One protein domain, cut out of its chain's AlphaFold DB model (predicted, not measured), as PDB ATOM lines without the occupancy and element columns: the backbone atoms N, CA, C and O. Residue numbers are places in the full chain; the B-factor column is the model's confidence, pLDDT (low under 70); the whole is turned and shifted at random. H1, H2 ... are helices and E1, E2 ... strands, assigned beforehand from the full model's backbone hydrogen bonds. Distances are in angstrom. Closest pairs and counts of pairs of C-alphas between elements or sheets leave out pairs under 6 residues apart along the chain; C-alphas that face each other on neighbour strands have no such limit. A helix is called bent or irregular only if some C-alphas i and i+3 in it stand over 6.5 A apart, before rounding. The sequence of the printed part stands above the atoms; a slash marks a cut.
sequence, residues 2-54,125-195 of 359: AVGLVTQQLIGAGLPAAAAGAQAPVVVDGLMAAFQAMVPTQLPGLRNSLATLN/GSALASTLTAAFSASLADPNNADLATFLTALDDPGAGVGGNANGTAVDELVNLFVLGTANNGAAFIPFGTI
ATOM      1  N   ALA A   2     130.527 101.651  89.006       76.00
ATOM      2  CA  ALA A   2     130.639 103.119  88.903       76.00
ATOM      3  C   ALA A   2     132.069 103.679  89.074       76.00
ATOM      4  O   ALA A   2     132.533 104.421  88.217       76.00
ATOM      5  N   VAL A   3     132.819 103.248  90.102       86.62
ATOM      6  CA  VAL A   3     134.221 103.681  90.310       86.62
ATOM      7  C   VAL A   3     135.110 103.350  89.108       86.62
ATOM      8  O   VAL A   3     135.950 104.157  88.724       86.62
ATOM      9  N   GLY A   4     134.908 102.192  88.472       85.19
ATOM     10  CA  GLY A   4     135.667 101.796  87.284       85.19
ATOM     11  C   GLY A   4     135.366 102.678  86.070       85.19
ATOM     12  O   GLY A   4     136.294 103.078  85.374       85.19
ATOM     13  N   LEU A   5     134.094 103.031  85.859       81.94
ATOM     14  CA  LEU A   5     133.671 103.926  84.777       81.94
ATOM     15  C   LEU A   5     134.245 105.337  84.967       81.94
ATOM     16  O   LEU A   5     134.869 105.877  84.056       81.94
ATOM     17  N   VAL A   6     134.118 105.886  86.178       86.50
ATOM     18  CA  VAL A   6     134.660 107.206  86.526       86.50
ATOM     19  C   VAL A   6     136.188 107.215  86.436       86.50
ATOM     20  O   VAL A   6     136.768 108.167  85.927       86.50
ATOM     21  N   THR A   7     136.860 106.128  86.837       90.00
ATOM     22  CA  THR A   7     138.317 105.990  86.658       90.00
ATOM     23  C   THR A   7     138.702 106.111  85.183       90.00
ATOM     24  O   THR A   7     139.636 106.839  84.857       90.00
ATOM     25  N   GLN A   8     137.975 105.446  84.278       87.12
ATOM     26  CA  GLN A   8     138.246 105.532  82.839       87.12
ATOM     27  C   GLN A   8     137.939 106.918  82.262       87.12
ATOM     28  O   GLN A   8     138.702 107.407  81.433       87.12
ATOM     29  N   GLN A   9     136.882 107.587  82.732       85.12
ATOM     30  CA  GLN A   9     136.586 108.971  82.345       85.12
ATOM     31  C   GLN A   9     137.699 109.935  82.780       85.12
ATOM     32  O   GLN A   9     138.151 110.744  81.975       85.12
ATOM     33  N   LEU A  10     138.199 109.812  84.014       87.88
ATOM     34  CA  LEU A  10     139.308 110.630  84.520       87.88
ATOM     35  C   LEU A  10     140.606 110.387  83.733       87.88
ATOM     36  O   LEU A  10     141.317 111.341  83.416       87.88
ATOM     37  N   ILE A  11     140.895 109.133  83.365       91.00
ATOM     38  CA  ILE A  11     142.024 108.799  82.481       91.00
ATOM     39  C   ILE A  11     141.836 109.439  81.102       91.00
ATOM     40  O   ILE A  11     142.765 110.055  80.582       91.00
ATOM     41  N   GLY A  12     140.635 109.340  80.526       86.56
ATOM     42  CA  GLY A  12     140.285 109.979  79.253       86.56
ATOM     43  C   GLY A  12     140.400 111.507  79.287       86.56
ATOM     44  O   GLY A  12     140.750 112.115  78.279       86.56
ATOM     45  N   ALA A  13     140.194 112.119  80.456       87.19
ATOM     46  CA  ALA A  13     140.409 113.544  80.711       87.19
ATOM     47  C   ALA A  13     141.886 113.919  80.969       87.19
ATOM     48  O   ALA A  13     142.192 115.086  81.211       87.19
ATOM     49  N   GLY A  14     142.814 112.955  80.907       90.56
ATOM     50  CA  GLY A  14     144.258 113.184  81.003       90.56
ATOM     51  C   GLY A  14     144.880 112.938  82.381       90.56
ATOM     52  O   GLY A  14     146.066 113.227  82.555       90.56
ATOM     53  N   LEU A  15     144.144 112.395  83.363       93.50
ATOM     54  CA  LEU A  15     144.746 112.009  84.644       93.50
ATOM     55  C   LEU A  15     145.576 110.718  84.509       93.50
ATOM     56  O   LEU A  15     145.119 109.742  83.911       93.50
ATOM     57  N   PRO A  16     146.763 110.637  85.144       95.81
ATOM     58  CA  PRO A  16     147.496 109.380  85.264       95.81
ATOM     59  C   PRO A  16     146.651 108.299  85.948       95.81
ATOM     60  O   PRO A  16     145.980 108.576  86.941       95.81
ATOM     61  N   ALA A  17     146.746 107.048  85.488       92.31
ATOM     62  CA  ALA A  17     145.895 105.945  85.956       92.31
ATOM     63  C   ALA A  17     145.884 105.751  87.486       92.31
ATOM     64  O   ALA A  17     144.835 105.488  88.067       92.31
ATOM     65  N   ALA A  18     147.029 105.930  88.157       92.19
ATOM     66  CA  ALA A  18     147.115 105.837  89.616       92.19
ATOM     67  C   ALA A  18     146.377 106.985  90.333       92.19
ATOM     68  O   ALA A  18     145.721 106.755  91.346       92.19
ATOM     69  N   ALA A  19     146.443 108.208  89.792       92.12
ATOM     70  CA  ALA A  19     145.730 109.366  90.331       92.12
ATOM     71  C   ALA A  19     144.222 109.268  90.055       92.12
ATOM     72  O   ALA A  19     143.418 109.493  90.955       92.12
ATOM     73  N   ALA A  20     143.839 108.840  88.848       90.62
ATOM     74  CA  ALA A  20     142.451 108.570  88.486       90.62
ATOM     75  C   ALA A  20     141.825 107.495  89.389       90.62
ATOM     76  O   ALA A  20     140.722 107.684  89.895       90.62
ATOM     77  N   GLY A  21     142.551 106.403  89.658       90.75
ATOM     78  CA  GLY A  21     142.092 105.341  90.555       90.75
ATOM     79  C   GLY A  21     141.929 105.793  92.011       90.75
ATOM     80  O   GLY A  21     141.021 105.325  92.693       90.75
ATOM     81  N   ALA A  22     142.763 106.725  92.484       92.81
ATOM     82  CA  ALA A  22     142.643 107.296  93.826       92.81
ATOM     83  C   ALA A  22     141.497 108.319  93.946       92.81
ATOM     84  O   ALA A  22     140.877 108.424  95.002       92.81
ATOM     85  N   GLN A  23     141.206 109.064  92.876       91.31
ATOM     86  CA  GLN A  23     140.203 110.134  92.870       91.31
ATOM     87  C   GLN A  23     138.787 109.647  92.522       91.31
ATOM     88  O   GLN A  23     137.810 110.228  92.991       91.31
ATOM     89  N   ALA A  24     138.653 108.569  91.745       91.12
ATOM     90  CA  ALA A  24     137.355 108.058  91.305       91.12
ATOM     91  C   ALA A  24     136.371 107.717  92.445       91.12
ATOM     92  O   ALA A  24     135.197 108.048  92.290       91.12
ATOM     93  N   PRO A  25     136.775 107.119  93.587       94.00
ATOM     94  CA  PRO A  25     135.860 106.900  94.710       94.00
ATOM     95  C   PRO A  25     135.265 108.202  95.259       94.00
ATOM     96  O   PRO A  25     134.061 108.277  95.459       94.00
ATOM     97  N   VAL A  26     136.084 109.250  95.407       92.88
ATOM     98  CA  VAL A  26     135.643 110.561  95.920       92.88
ATOM     99  C   VAL A  26     134.645 111.216  94.965       92.88
ATOM    100  O   VAL A  26     133.646 111.783  95.400       92.88
ATOM    101  N   VAL A  27     134.896 111.116  93.657       90.19
ATOM    102  CA  VAL A  27     133.975 111.626  92.630       90.19
ATOM    103  C   VAL A  27     132.657 110.853  92.653       90.19
ATOM    104  O   VAL A  27     131.599 111.469  92.613       90.19
ATOM    105  N   VAL A  28     132.698 109.521  92.773       91.12
ATOM    106  CA  VAL A  28     131.481 108.703  92.896       91.12
ATOM    107  C   VAL A  28     130.690 109.068  94.150       91.12
ATOM    108  O   VAL A  28     129.479 109.233  94.053       91.12
ATOM    109  N   ASP A  29     131.343 109.251  95.298       92.62
ATOM    110  CA  ASP A  29     130.669 109.659  96.537       92.62
ATOM    111  C   ASP A  29     130.006 111.037  96.390       92.62
ATOM    112  O   ASP A  29     128.857 111.221  96.798       92.62
ATOM    113  N   GLY A  30     130.688 111.989  95.744       92.44
ATOM    114  CA  GLY A  30     130.138 113.310  95.429       92.44
ATOM    115  C   GLY A  30     128.927 113.245  94.493       92.44
ATOM    116  O   GLY A  30     127.901 113.858  94.777       92.44
ATOM    117  N   LEU A  31     129.009 112.448  93.422       92.12
ATOM    118  CA  LEU A  31     127.897 112.214  92.493       92.12
ATOM    119  C   LEU A  31     126.705 111.553  93.193       92.12
ATOM    120  O   LEU A  31     125.565 111.942  92.957       92.12
ATOM    121  N   MET A  32     126.951 110.589  94.083       92.19
ATOM    122  CA  MET A  32     125.899 109.936  94.861       92.19
ATOM    123  C   MET A  32     125.212 110.905  95.824       92.19
ATOM    124  O   MET A  32     123.984 110.904  95.911       92.19
ATOM    125  N   ALA A  33     125.981 111.743  96.521       93.38
ATOM    126  CA  ALA A  33     125.433 112.765  97.405       93.38
ATOM    127  C   ALA A  33     124.612 113.804  96.624       93.38
ATOM    128  O   ALA A  33     123.504 114.146  97.038       93.38
ATOM    129  N   ALA A  34     125.112 114.254  95.468       93.56
ATOM    130  CA  ALA A  34     124.396 115.171  94.588       93.56
ATOM    131  C   ALA A  34     123.100 114.542  94.048       93.56
ATOM    132  O   ALA A  34     122.047 115.176  94.078       93.56
ATOM    133  N   PHE A  35     123.143 113.272  93.626       94.00
ATOM    134  CA  PHE A  35     121.958 112.548  93.169       94.00
ATOM    135  C   PHE A  35     120.900 112.441  94.271       94.00
ATOM    136  O   PHE A  35     119.735 112.741  94.035       94.00
ATOM    137  N   GLN A  36     121.299 112.072  95.493       92.88
ATOM    138  CA  GLN A  36     120.389 112.022  96.640       92.88
ATOM    139  C   GLN A  36     119.789 113.395  96.964       92.88
ATOM    140  O   GLN A  36     118.605 113.474  97.277       92.88
ATOM    141  N   ALA A  37     120.579 114.468  96.862       92.12
ATOM    142  CA  ALA A  37     120.119 115.833  97.104       92.12
ATOM    143  C   ALA A  37     119.152 116.349  96.022       92.12
ATOM    144  O   ALA A  37     118.295 117.179  96.321       92.12
ATOM    145  N   MET A  38     119.267 115.855  94.785       91.94
ATOM    146  CA  MET A  38     118.346 116.176  93.691       91.94
ATOM    147  C   MET A  38     116.961 115.543  93.880       91.94
ATOM    148  O   MET A  38     115.971 116.105  93.406       91.94
ATOM    149  N   VAL A  39     116.864 114.378  94.535       90.88
ATOM    150  CA  VAL A  39     115.576 113.697  94.736       90.88
ATOM    151  C   VAL A  39     114.671 114.558  95.627       90.88
ATOM    152  O   VAL A  39     115.004 114.796  96.791       90.88
ATOM    153  N   PRO A  40     113.508 115.020  95.130       89.12
ATOM    154  CA  PRO A  40     112.653 115.913  95.900       89.12
ATOM    155  C   PRO A  40     112.099 115.225  97.148       89.12
ATOM    156  O   PRO A  40     111.532 114.138  97.076       89.12
ATOM    157  N   THR A  41     112.194 115.896  98.296       88.94
ATOM    158  CA  THR A  41     111.583 115.433  99.555       88.94
ATOM    159  C   THR A  41     110.103 115.804  99.663       88.94
ATOM    160  O   THR A  41     109.377 115.238 100.478       88.94
ATOM    161  N   GLN A  42     109.648 116.751  98.838       88.50
ATOM    162  CA  GLN A  42     108.256 117.167  98.712       88.50
ATOM    163  C   GLN A  42     107.901 117.336  97.239       88.50
ATOM    164  O   GLN A  42     108.634 117.965  96.477       88.50
ATOM    165  N   LEU A  43     106.746 116.799  96.854       89.12
ATOM    166  CA  LEU A  43     106.215 116.888  95.500       89.12
ATOM    167  C   LEU A  43     104.814 117.508  95.577       89.12
ATOM    168  O   LEU A  43     103.879 116.850  96.038       89.12
ATOM    169  N   PRO A  44     104.639 118.783  95.192       89.00
ATOM    170  CA  PRO A  44     103.316 119.386  95.124       89.00
ATOM    171  C   PRO A  44     102.532 118.851  93.917       89.00
ATOM    172  O   PRO A  44     103.105 118.388  92.930       89.00
ATOM    173  N   GLY A  45     101.202 118.941  93.982       88.88
ATOM    174  CA  GLY A  45     100.330 118.592  92.854       88.88
ATOM    175  C   GLY A  45     100.182 117.092  92.585       88.88
ATOM    176  O   GLY A  45      99.629 116.724  91.551       88.88
ATOM    177  N   LEU A  46     100.642 116.232  93.501       92.50
ATOM    178  CA  LEU A  46     100.379 114.799  93.416       92.50
ATOM    179  C   LEU A  46      98.876 114.520  93.462       92.50
ATOM    180  O   LEU A  46      98.109 115.171  94.176       92.50
ATOM    181  N   ARG A  47      98.478 113.515  92.690       93.19
ATOM    182  CA  ARG A  47      97.118 112.993  92.617       93.19
ATOM    183  C   ARG A  47      97.154 111.496  92.881       93.19
ATOM    184  O   ARG A  47      98.202 110.862  92.762       93.19
ATOM    185  N   ASN A  48      95.994 110.950  93.219       92.62
ATOM    186  CA  ASN A  48      95.849 109.539  93.543       92.62
ATOM    187  C   ASN A  48      95.093 108.816  92.433       92.62
ATOM    188  O   ASN A  48      94.113 109.338  91.899       92.62
ATOM    189  N   SER A  49      95.510 107.587  92.157       93.25
ATOM    190  CA  SER A  49      94.739 106.601  91.407       93.25
ATOM    191  C   SER A  49      94.330 105.456  92.327       93.25
ATOM    192  O   SER A  49      94.965 105.212  93.354       93.25
ATOM    193  N   LEU A  50      93.257 104.760  91.960       93.62
ATOM    194  CA  LEU A  50      92.729 103.637  92.726       93.62
ATOM    195  C   LEU A  50      92.819 102.361  91.905       93.62
ATOM    196  O   LEU A  50      92.607 102.382  90.692       93.62
ATOM    197  N   ALA A  51      93.115 101.254  92.573       92.75
ATOM    198  CA  ALA A  51      93.071  99.937  91.962       92.75
ATOM    199  C   ALA A  51      92.768  98.867  93.014       92.75
ATOM    200  O   ALA A  51      93.149  99.007  94.175       92.75
ATOM    201  N   THR A  52      92.084  97.801  92.620       91.38
ATOM    202  CA  THR A  52      91.717  96.698  93.516       91.38
ATOM    203  C   THR A  52      92.631  95.510  93.265       91.38
ATOM    204  O   THR A  52      92.905  95.172  92.115       91.38
ATOM    205  N   LEU A  53      93.099  94.865  94.335       90.88
ATOM    206  CA  LEU A  53      93.896  93.645  94.228       90.88
ATOM    207  C   LEU A  53      93.110  92.553  93.487       90.88
ATOM    208  O   LEU A  53      92.020  92.158  93.902       90.88
ATOM    209  N   ASN A  54      93.707  92.027  92.424       87.88
ATOM    210  CA  ASN A  54      93.220  90.873  91.692       87.88
ATOM    211  C   ASN A  54      94.031  89.642  92.109       87.88
ATOM    212  O   ASN A  54      95.194  89.476  91.749       87.88
ATOM    213  N   GLY A 125     100.360 108.168  87.924       94.75
ATOM    214  CA  GLY A 125     101.647 108.165  87.221       94.75
ATOM    215  C   GLY A 125     101.911 109.415  86.375       94.75
ATOM    216  O   GLY A 125     103.022 109.930  86.387       94.75
ATOM    217  N   SER A 126     100.896 109.957  85.699       95.06
ATOM    218  CA  SER A 126     100.983 111.195  84.902       95.06
ATOM    219  C   SER A 126     101.257 112.434  85.759       95.06
ATOM    220  O   SER A 126     102.117 113.245  85.414       95.06
ATOM    221  N   ALA A 127     100.553 112.582  86.885       95.56
ATOM    222  CA  ALA A 127     100.766 113.691  87.813       95.56
ATOM    223  C   ALA A 127     102.155 113.599  88.461       95.56
ATOM    224  O   ALA A 127     102.884 114.588  88.509       95.56
ATOM    225  N   LEU A 128     102.552 112.393  88.884       96.12
ATOM    226  CA  LEU A 128     103.881 112.136  89.431       96.12
ATOM    227  C   LEU A 128     104.982 112.442  88.406       96.12
ATOM    228  O   LEU A 128     105.943 113.139  88.733       96.12
ATOM    229  N   ALA A 129     104.818 111.983  87.162       96.44
ATOM    230  CA  ALA A 129     105.757 112.245  86.079       96.44
ATOM    231  C   ALA A 129     105.908 113.744  85.808       96.44
ATOM    232  O   ALA A 129     107.029 114.239  85.695       96.44
ATOM    233  N   SER A 130     104.798 114.488  85.771       96.31
ATOM    234  CA  SER A 130     104.817 115.940  85.573       96.31
ATOM    235  C   SER A 130     105.594 116.662  86.677       96.31
ATOM    236  O   SER A 130     106.416 117.531  86.376       96.31
ATOM    237  N   THR A 131     105.361 116.321  87.948       95.62
ATOM    238  CA  THR A 131     106.050 116.983  89.067       95.62
ATOM    239  C   THR A 131     107.534 116.613  89.113       95.62
ATOM    240  O   THR A 131     108.373 117.494  89.305       95.62
ATOM    241  N   LEU A 132     107.884 115.342  88.883       96.44
ATOM    242  CA  LEU A 132     109.283 114.903  88.830       96.44
ATOM    243  C   LEU A 132     110.034 115.517  87.647       96.44
ATOM    244  O   LEU A 132     111.170 115.945  87.822       96.44
ATOM    245  N   THR A 133     109.395 115.645  86.479       96.19
ATOM    246  CA  THR A 133     109.987 116.314  85.307       96.19
ATOM    247  C   THR A 133     110.395 117.739  85.656       96.19
ATOM    248  O   THR A 133     111.530 118.137  85.399       96.19
ATOM    249  N   ALA A 134     109.496 118.505  86.283       95.19
ATOM    250  CA  ALA A 134     109.782 119.877  86.689       95.19
ATOM    251  C   ALA A 134     110.924 119.946  87.717       95.19
ATOM    252  O   ALA A 134     111.822 120.780  87.587       95.19
ATOM    253  N   ALA A 135     110.916 119.053  88.711       95.31
ATOM    254  CA  ALA A 135     111.912 119.048  89.774       95.31
ATOM    255  C   ALA A 135     113.308 118.629  89.282       95.31
ATOM    256  O   ALA A 135     114.289 119.321  89.558       95.31
ATOM    257  N   PHE A 136     113.404 117.546  88.506       96.56
ATOM    258  CA  PHE A 136     114.669 117.093  87.926       96.56
ATOM    259  C   PHE A 136     115.206 118.080  86.892       96.56
ATOM    260  O   PHE A 136     116.395 118.374  86.918       96.56
ATOM    261  N   SER A 137     114.348 118.672  86.052       95.50
ATOM    262  CA  SER A 137     114.784 119.713  85.108       95.50
ATOM    263  C   SER A 137     115.393 120.912  85.834       95.50
ATOM    264  O   SER A 137     116.460 121.385  85.452       95.50
ATOM    265  N   ALA A 138     114.745 121.394  86.900       94.75
ATOM    266  CA  ALA A 138     115.258 122.514  87.684       94.75
ATOM    267  C   ALA A 138     116.582 122.167  88.382       94.75
ATOM    268  O   ALA A 138     117.500 122.983  88.393       94.75
ATOM    269  N   SER A 139     116.693 120.957  88.940       95.00
ATOM    270  CA  SER A 139     117.898 120.523  89.646       95.00
ATOM    271  C   SER A 139     119.085 120.299  88.706       95.00
ATOM    272  O   SER A 139     120.183 120.754  89.012       95.00
ATOM    273  N   LEU A 140     118.877 119.666  87.549       95.06
ATOM    274  CA  LEU A 140     119.940 119.424  86.568       95.06
ATOM    275  C   LEU A 140     120.345 120.687  85.794       95.06
ATOM    276  O   LEU A 140     121.442 120.733  85.244       95.06
ATOM    277  N   ALA A 141     119.496 121.717  85.776       95.19
ATOM    278  CA  ALA A 141     119.846 123.035  85.251       95.19
ATOM    279  C   ALA A 141     120.673 123.887  86.236       95.19
ATOM    280  O   ALA A 141     121.248 124.895  85.819       95.19
ATOM    281  N   ASP A 142     120.738 123.522  87.524       94.81
ATOM    282  CA  ASP A 142     121.582 124.213  88.504       94.81
ATOM    283  C   ASP A 142     123.068 123.975  88.166       94.81
ATOM    284  O   ASP A 142     123.506 122.820  88.130       94.81
ATOM    285  N   PRO A 143     123.881 125.031  87.960       94.62
ATOM    286  CA  PRO A 143     125.310 124.890  87.682       94.62
ATOM    287  C   PRO A 143     126.085 124.076  88.728       94.62
ATOM    288  O   PRO A 143     127.096 123.465  88.388       94.62
ATOM    289  N   ASN A 144     125.618 124.027  89.982       92.50
ATOM    290  CA  ASN A 144     126.234 123.212  91.032       92.50
ATOM    291  C   ASN A 144     126.103 121.700  90.770       92.50
ATOM    292  O   ASN A 144     126.873 120.918  91.321       92.50
ATOM    293  N   ASN A 145     125.161 121.292  89.914       93.12
ATOM    294  CA  ASN A 145     124.898 119.900  89.552       93.12
ATOM    295  C   ASN A 145     125.423 119.537  88.151       93.12
ATOM    296  O   ASN A 145     125.069 118.482  87.630       93.12
ATOM    297  N   ALA A 146     126.275 120.361  87.529       92.00
ATOM    298  CA  ALA A 146     126.753 120.135  86.159       92.00
ATOM    299  C   ALA A 146     127.471 118.780  85.964       92.00
ATOM    300  O   ALA A 146     127.256 118.097  84.957       92.00
ATOM    301  N   ASP A 147     128.276 118.357  86.944       90.00
ATOM    302  CA  ASP A 147     128.959 117.055  86.914       90.00
ATOM    303  C   ASP A 147     127.961 115.894  87.017       90.00
ATOM    304  O   ASP A 147     128.081 114.897  86.301       90.00
ATOM    305  N   LEU A 148     126.935 116.043  87.863       92.38
ATOM    306  CA  LEU A 148     125.848 115.075  87.994       92.38
ATOM    307  C   LEU A 148     125.029 114.986  86.701       92.38
ATOM    308  O   LEU A 148     124.772 113.883  86.227       92.38
ATOM    309  N   ALA A 149     124.659 116.125  86.110       92.56
ATOM    310  CA  ALA A 149     123.931 116.177  84.846       92.56
ATOM    311  C   ALA A 149     124.709 115.463  83.735       92.56
ATOM    312  O   ALA A 149     124.159 114.594  83.062       92.56
ATOM    313  N   THR A 150     126.010 115.747  83.614       89.94
ATOM    314  CA  THR A 150     126.902 115.082  82.652       89.94
ATOM    315  C   THR A 150     126.964 113.578  82.898       89.94
ATOM    316  O   THR A 150     126.824 112.796  81.961       89.94
ATOM    317  N   PHE A 151     127.128 113.148  84.150       89.12
ATOM    318  CA  PHE A 151     127.152 111.729  84.495       89.12
ATOM    319  C   PHE A 151     125.845 111.009  84.120       89.12
ATOM    320  O   PHE A 151     125.881 109.902  83.584       89.12
ATOM    321  N   LEU A 152     124.699 111.646  84.364       91.75
ATOM    322  CA  LEU A 152     123.382 111.065  84.107       91.75
ATOM    323  C   LEU A 152     123.020 110.994  82.623       91.75
ATOM    324  O   LEU A 152     122.215 110.137  82.276       91.75
ATOM    325  N   THR A 153     123.634 111.795  81.740       90.38
ATOM    326  CA  THR A 153     123.407 111.696  80.279       90.38
ATOM    327  C   THR A 153     123.664 110.301  79.707       90.38
ATOM    328  O   THR A 153     123.134 109.964  78.659       90.38
ATOM    329  N   ALA A 154     124.409 109.443  80.410       89.00
ATOM    330  CA  ALA A 154     124.549 108.040  80.032       89.00
ATOM    331  C   ALA A 154     123.211 107.268  80.012       89.00
ATOM    332  O   ALA A 154     123.121 106.247  79.338       89.00
ATOM    333  N   LEU A 155     122.188 107.724  80.746       91.81
ATOM    334  CA  LEU A 155     120.851 107.119  80.730       91.81
ATOM    335  C   LEU A 155     120.089 107.418  79.432       91.81
ATOM    336  O   LEU A 155     119.279 106.592  79.026       91.81
ATOM    337  N   ASP A 156     120.398 108.537  78.769       93.94
ATOM    338  CA  ASP A 156     119.794 108.964  77.498       93.94
ATOM    339  C   ASP A 156     120.196 108.047  76.319       93.94
ATOM    340  O   ASP A 156     119.580 108.064  75.255       93.94
ATOM    341  N   ASP A 157     121.208 107.187  76.496       92.19
ATOM    342  CA  ASP A 157     121.582 106.180  75.502       92.19
ATOM    343  C   ASP A 157     120.452 105.140  75.324       92.19
ATOM    344  O   ASP A 157     120.128 104.412  76.272       92.19
ATOM    345  N   PRO A 158     119.891 104.966  74.108       90.81
ATOM    346  CA  PRO A 158     118.917 103.907  73.831       90.81
ATOM    347  C   PRO A 158     119.421 102.495  74.169       90.81
ATOM    348  O   PRO A 158     118.628 101.590  74.437       90.81
ATOM    349  N   GLY A 159     120.742 102.293  74.180       88.69
ATOM    350  CA  GLY A 159     121.401 101.052  74.578       88.69
ATOM    351  C   GLY A 159     121.460 100.802  76.090       88.69
ATOM    352  O   GLY A 159     121.773  99.682  76.496       88.69
ATOM    353  N   ALA A 160     121.134 101.786  76.936       85.12
ATOM    354  CA  ALA A 160     121.232 101.669  78.395       85.12
ATOM    355  C   ALA A 160     120.161 100.751  79.018       85.12
ATOM    356  O   ALA A 160     120.280 100.359  80.180       85.12
ATOM    357  N   GLY A 161     119.110 100.399  78.269       83.62
ATOM    358  CA  GLY A 161     118.040  99.511  78.742       83.62
ATOM    359  C   GLY A 161     117.078 100.153  79.750       83.62
ATOM    360  O   GLY A 161     116.307  99.442  80.390       83.62
ATOM    361  N   VAL A 162     117.111 101.484  79.884       83.56
ATOM    362  CA  VAL A 162     116.234 102.276  80.771       83.56
ATOM    363  C   VAL A 162     115.275 103.201  80.010       83.56
ATOM    364  O   VAL A 162     114.589 104.011  80.623       83.56
ATOM    365  N   GLY A 163     115.202 103.057  78.683       83.44
ATOM    366  CA  GLY A 163     114.301 103.838  77.832       83.44
ATOM    367  C   GLY A 163     114.905 105.103  77.216       83.44
ATOM    368  O   GLY A 163     114.128 105.927  76.750       83.44
ATOM    369  N   GLY A 164     116.239 105.222  77.184       89.88
ATOM    370  CA  GLY A 164     116.953 106.341  76.563       89.88
ATOM    371  C   GLY A 164     116.530 106.608  75.118       89.88
ATOM    372  O   GLY A 164     116.216 105.678  74.363       89.88
ATOM    373  N   ASN A 165     116.507 107.880  74.727       92.12
ATOM    374  CA  ASN A 165     115.989 108.310  73.429       92.12
ATOM    375  C   ASN A 165     116.895 109.298  72.671       92.12
ATOM    376  O   ASN A 165     116.522 109.747  71.582       92.12
ATOM    377  N   ALA A 166     118.099 109.556  73.184       92.75
ATOM    378  CA  ALA A 166     119.096 110.462  72.628       92.75
ATOM    379  C   ALA A 166     118.590 111.909  72.443       92.75
ATOM    380  O   ALA A 166     118.937 112.570  71.454       92.75
ATOM    381  N   ASN A 167     117.753 112.410  73.359       92.19
ATOM    382  CA  ASN A 167     117.222 113.776  73.309       92.19
ATOM    383  C   ASN A 167     118.172 114.831  73.919       92.19
ATOM    384  O   ASN A 167     117.911 116.034  73.804       92.19
ATOM    385  N   GLY A 168     119.286 114.401  74.516       90.31
ATOM    386  CA  GLY A 168     120.310 115.250  75.118       90.31
ATOM    387  C   GLY A 168     120.109 115.545  76.606       90.31
ATOM    388  O   GLY A 168     120.863 116.344  77.166       90.31
ATOM    389  N   THR A 169     119.123 114.936  77.262       92.00
ATOM    390  CA  THR A 169     118.888 115.032  78.705       92.00
ATOM    391  C   THR A 169     118.505 113.669  79.277       92.00
ATOM    392  O   THR A 169     118.022 112.813  78.564       92.00
ATOM    393  N   ALA A 170     118.741 113.463  80.574       94.75
ATOM    394  CA  ALA A 170     118.377 112.228  81.281       94.75
ATOM    395  C   ALA A 170     117.083 112.366  82.103       94.75
ATOM    396  O   ALA A 170     116.776 111.524  82.953       94.75
ATOM    397  N   VAL A 171     116.386 113.503  81.971       95.88
ATOM    398  CA  VAL A 171     115.246 113.851  82.830       95.88
ATOM    399  C   VAL A 171     114.117 112.845  82.657       95.88
ATOM    400  O   VAL A 171     113.591 112.363  83.657       95.88
ATOM    401  N   ASP A 172     113.731 112.521  81.429       94.69
ATOM    402  CA  ASP A 172     112.618 111.621  81.161       94.69
ATOM    403  C   ASP A 172     112.944 110.160  81.482       94.69
ATOM    404  O   ASP A 172     112.075 109.457  81.997       94.69
ATOM    405  N   GLU A 173     114.191 109.715  81.329       95.25
ATOM    406  CA  GLU A 173     114.619 108.390  81.789       95.25
ATOM    407  C   GLU A 173     114.576 108.290  83.312       95.25
ATOM    408  O   GLU A 173     114.075 107.304  83.856       95.25
ATOM    409  N   LEU A 174     115.032 109.324  84.028       94.88
ATOM    410  CA  LEU A 174     114.912 109.375  85.484       94.88
ATOM    411  C   LEU A 174     113.450 109.397  85.929       94.88
ATOM    412  O   LEU A 174     113.080 108.668  86.848       94.88
ATOM    413  N   VAL A 175     112.606 110.195  85.275       95.62
ATOM    414  CA  VAL A 175     111.165 110.211  85.549       95.62
ATOM    415  C   VAL A 175     110.569 108.823  85.326       95.62
ATOM    416  O   VAL A 175     109.884 108.314  86.210       95.62
ATOM    417  N   ASN A 176     110.871 108.171  84.204       94.62
ATOM    418  CA  ASN A 176     110.374 106.832  83.897       94.62
ATOM    419  C   ASN A 176     110.846 105.795  84.925       94.62
ATOM    420  O   ASN A 176     110.036 105.002  85.407       94.62
ATOM    421  N   LEU A 177     112.117 105.834  85.335       94.00
ATOM    422  CA  LEU A 177     112.656 104.942  86.365       94.00
ATOM    423  C   LEU A 177     111.972 105.134  87.725       94.00
ATOM    424  O   LEU A 177     111.695 104.151  88.408       94.00
ATOM    425  N   PHE A 178     111.668 106.370  88.121       94.19
ATOM    426  CA  PHE A 178     110.981 106.637  89.388       94.19
ATOM    427  C   PHE A 178     109.488 106.301  89.327       94.19
ATOM    428  O   PHE A 178     108.943 105.766  90.292       94.19
ATOM    429  N   VAL A 179     108.815 106.609  88.218       95.50
ATOM    430  CA  VAL A 179     107.363 106.433  88.066       95.50
ATOM    431  C   VAL A 179     107.019 104.975  87.773       95.50
ATOM    432  O   VAL A 179     106.215 104.382  88.492       95.50
ATOM    433  N   LEU A 180     107.631 104.396  86.738       93.88
ATOM    434  CA  LEU A 180     107.319 103.061  86.225       93.88
ATOM    435  C   LEU A 180     108.295 101.996  86.731       93.88
ATOM    436  O   LEU A 180     107.896 100.857  86.980       93.88
ATOM    437  N   GLY A 181     109.564 102.358  86.922       93.06
ATOM    438  CA  GLY A 181     110.630 101.392  87.183       93.06
ATOM    439  C   GLY A 181     110.941 100.531  85.957       93.06
ATOM    440  O   GLY A 181     110.491 100.807  84.847       93.06
ATOM    441  N   THR A 182     111.724  99.469  86.139       89.06
ATOM    442  CA  THR A 182     112.157  98.596  85.028       89.06
ATOM    443  C   THR A 182     111.179  97.460  84.736       89.06
ATOM    444  O   THR A 182     111.310  96.776  83.724       89.06
ATOM    445  N   ALA A 183     110.230  97.212  85.641       89.06
ATOM    446  CA  ALA A 183     109.271  96.116  85.538       89.06
ATOM    447  C   ALA A 183     107.936  96.469  86.213       89.06
ATOM    448  O   ALA A 183     107.389  95.651  86.949       89.06
ATOM    449  N   ASN A 184     107.435  97.695  86.000       88.56
ATOM    450  CA  ASN A 184     106.225  98.202  86.661       88.56
ATOM    451  C   ASN A 184     106.317  98.094  88.194       88.56
ATOM    452  O   ASN A 184     105.406  97.625  88.869       88.56
ATOM    453  N   ASN A 185     107.471  98.483  88.731       90.56
ATOM    454  CA  ASN A 185     107.819  98.438  90.150       90.56
ATOM    455  C   ASN A 185     108.254  99.812  90.694       90.56
ATOM    456  O   ASN A 185     108.767  99.898  91.810       90.56
ATOM    457  N   GLY A 186     108.076 100.871  89.899       93.50
ATOM    458  CA  GLY A 186     108.259 102.258  90.319       93.50
ATOM    459  C   GLY A 186     107.140 102.743  91.242       93.50
ATOM    460  O   GLY A 186     106.182 102.030  91.543       93.50
ATOM    461  N   ALA A 187     107.248 103.991  91.690       94.25
ATOM    462  CA  ALA A 187     106.387 104.564  92.719       94.25
ATOM    463  C   ALA A 187     104.889 104.591  92.353       94.25
ATOM    464  O   ALA A 187     104.054 104.550  93.253       94.25
ATOM    465  N   ALA A 188     104.527 104.615  91.064       95.00
ATOM    466  CA  ALA A 188     103.124 104.550  90.637       95.00
ATOM    467  C   ALA A 188     102.499 103.147  90.792       95.00
ATOM    468  O   ALA A 188     101.278 103.020  90.782       95.00
ATOM    469  N   PHE A 189     103.316 102.102  90.959       93.75
ATOM    470  CA  PHE A 189     102.876 100.707  91.086       93.75
ATOM    471  C   PHE A 189     102.943 100.169  92.519       93.75
ATOM    472  O   PHE A 189     102.583  99.018  92.766       93.75
ATOM    473  N   ILE A 190     103.388 100.986  93.477       92.38
ATOM    474  CA  ILE A 190     103.448 100.609  94.888       92.38
ATOM    475  C   ILE A 190     102.209 101.179  95.590       92.38
ATOM    476  O   ILE A 190     102.046 102.403  95.621       92.38
ATOM    477  N   PRO A 191     101.334 100.337  96.172       92.69
ATOM    478  CA  PRO A 191     100.217 100.836  96.958       92.69
ATOM    479  C   PRO A 191     100.763 101.490  98.229       92.69
ATOM    480  O   PRO A 191     101.527 100.874  98.971       92.69
ATOM    481  N   PHE A 192     100.362 102.730  98.499       90.94
ATOM    482  CA  PHE A 192     100.770 103.448  99.715       90.94
ATOM    483  C   PHE A 192      99.622 103.622 100.714       90.94
ATOM    484  O   PHE A 192      99.815 104.166 101.802       90.94
ATOM    485  N   GLY A 193      98.425 103.158 100.360       91.81
ATOM    486  CA  GLY A 193      97.268 103.180 101.238       91.81
ATOM    487  C   GLY A 193      96.177 102.218 100.792       91.81
ATOM    488  O   GLY A 193      96.199 101.670  99.688       91.81
ATOM    489  N   THR A 194      95.198 102.054 101.668       92.19
ATOM    490  CA  THR A 194      93.987 101.269 101.442       92.19
ATOM    491  C   THR A 194      92.804 102.148 101.817       92.19
ATOM    492  O   THR A 194      92.835 102.830 102.842       92.19
ATOM    493  N   ILE A 195      91.766 102.169 100.987       90.19
ATOM    494  CA  ILE A 195      90.492 102.777 101.356       90.19
ATOM    495  C   ILE A 195      89.751 101.771 102.228       90.19
ATOM    496  O   ILE A 195      89.357 100.716 101.741       90.19
TER     497      ILE A 195
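This is residues 2 to 54 and 125 to 195 of the 359 residues of the protein "TonB_dep_Rec domain-containing protein" of Candidatus Latescibacteria bacterium (UniProt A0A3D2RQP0). Three helices, H3, H4 and H5, make a loose group in the middle of a long model, and the long helix H2 crosses H4 and runs out to one end, where H1 folds back on it. The other end is made by the lone strand E1 and by the last residues up to 195, which have no named element. The printed part has 124 residues, with five named helices and one named strand in the order H1, H2, E1, H3, H4, H5, and its class is mostly helix. It is loose, with a radius of gyration of the C-alphas of 17.2 A, and the C-alphas span 59 by 28 by 26 A.

H1, residues 2 to 12, touches H2, residues 17 to 38, at a steep tilt of 57 degrees, opposite ways; the closest C-alphas, those of Thr 7 and Ala 24, are 5.2 A apart. H2 has a kink of 34 degrees near residue 24. With residues 31 to 35 alone, H2 touches H4, residues 143 to 156, about perpendicular at 83 degrees; the closest C-alphas are those of Leu 31 and Leu 148, 5.7 A apart. With Met 38 alone, H2 only just touches H3, residues 125 to 140, with 3 pairs of C-alphas within 8 A; the closest, those of Met 38 and Ser 139, are 6.0 A apart. E1, residues 48 to 54, pairs with no named strand; E1 and H3 are near each other, with 5 pairs of C-alphas within 10 A. H3 and H4 touch only at the corner by their tight link, Leu 140 and Ala 149 having the closest C-alphas at 5.4 A. H5, residues 171 to 179, touches H3 at a steep tilt of 43 degrees, opposite ways, the closest C-alphas being those of Ala 129 and Val 175 at 5.8 A. H5 only just touches H4, with 3 pairs of C-alphas within 8 A; the closest, those of Leu 155 and Glu 173, are 6.4 A apart. H1 is apart from H3, H4 and H5. In H1, H3 and H5 every O i to N i+4 pair is within hydrogen-bond range; in H2 16 of 18 are, and in H4 5 of 10, beside 9 of 11 O i to N i+3 pairs.

H1 begins at C-alpha 2 (130.639, 103.119, 88.903). H2 is 30.4 A long, H3 21.5 A and H4 19.7 A. H4 is irregular, with C-alphas 144 and 147 7.9 A apart, and H2 only just so, with C-alphas 22 and 25 6.9 A apart. H5 ends at C-alpha 179 (107.363, 106.433, 88.066).

The C-alphas of Pro 16 and Ile 195, the two farthest apart, are 59.6 A apart. Residues 55 to 124 are not printed, and C-alphas 54 and 125 across the cut are 19.7 A apart. The link from H4 to H5 is long, with 14 residues. The mean pLDDT of the printed part is 91.7, and no printed residue is under 70.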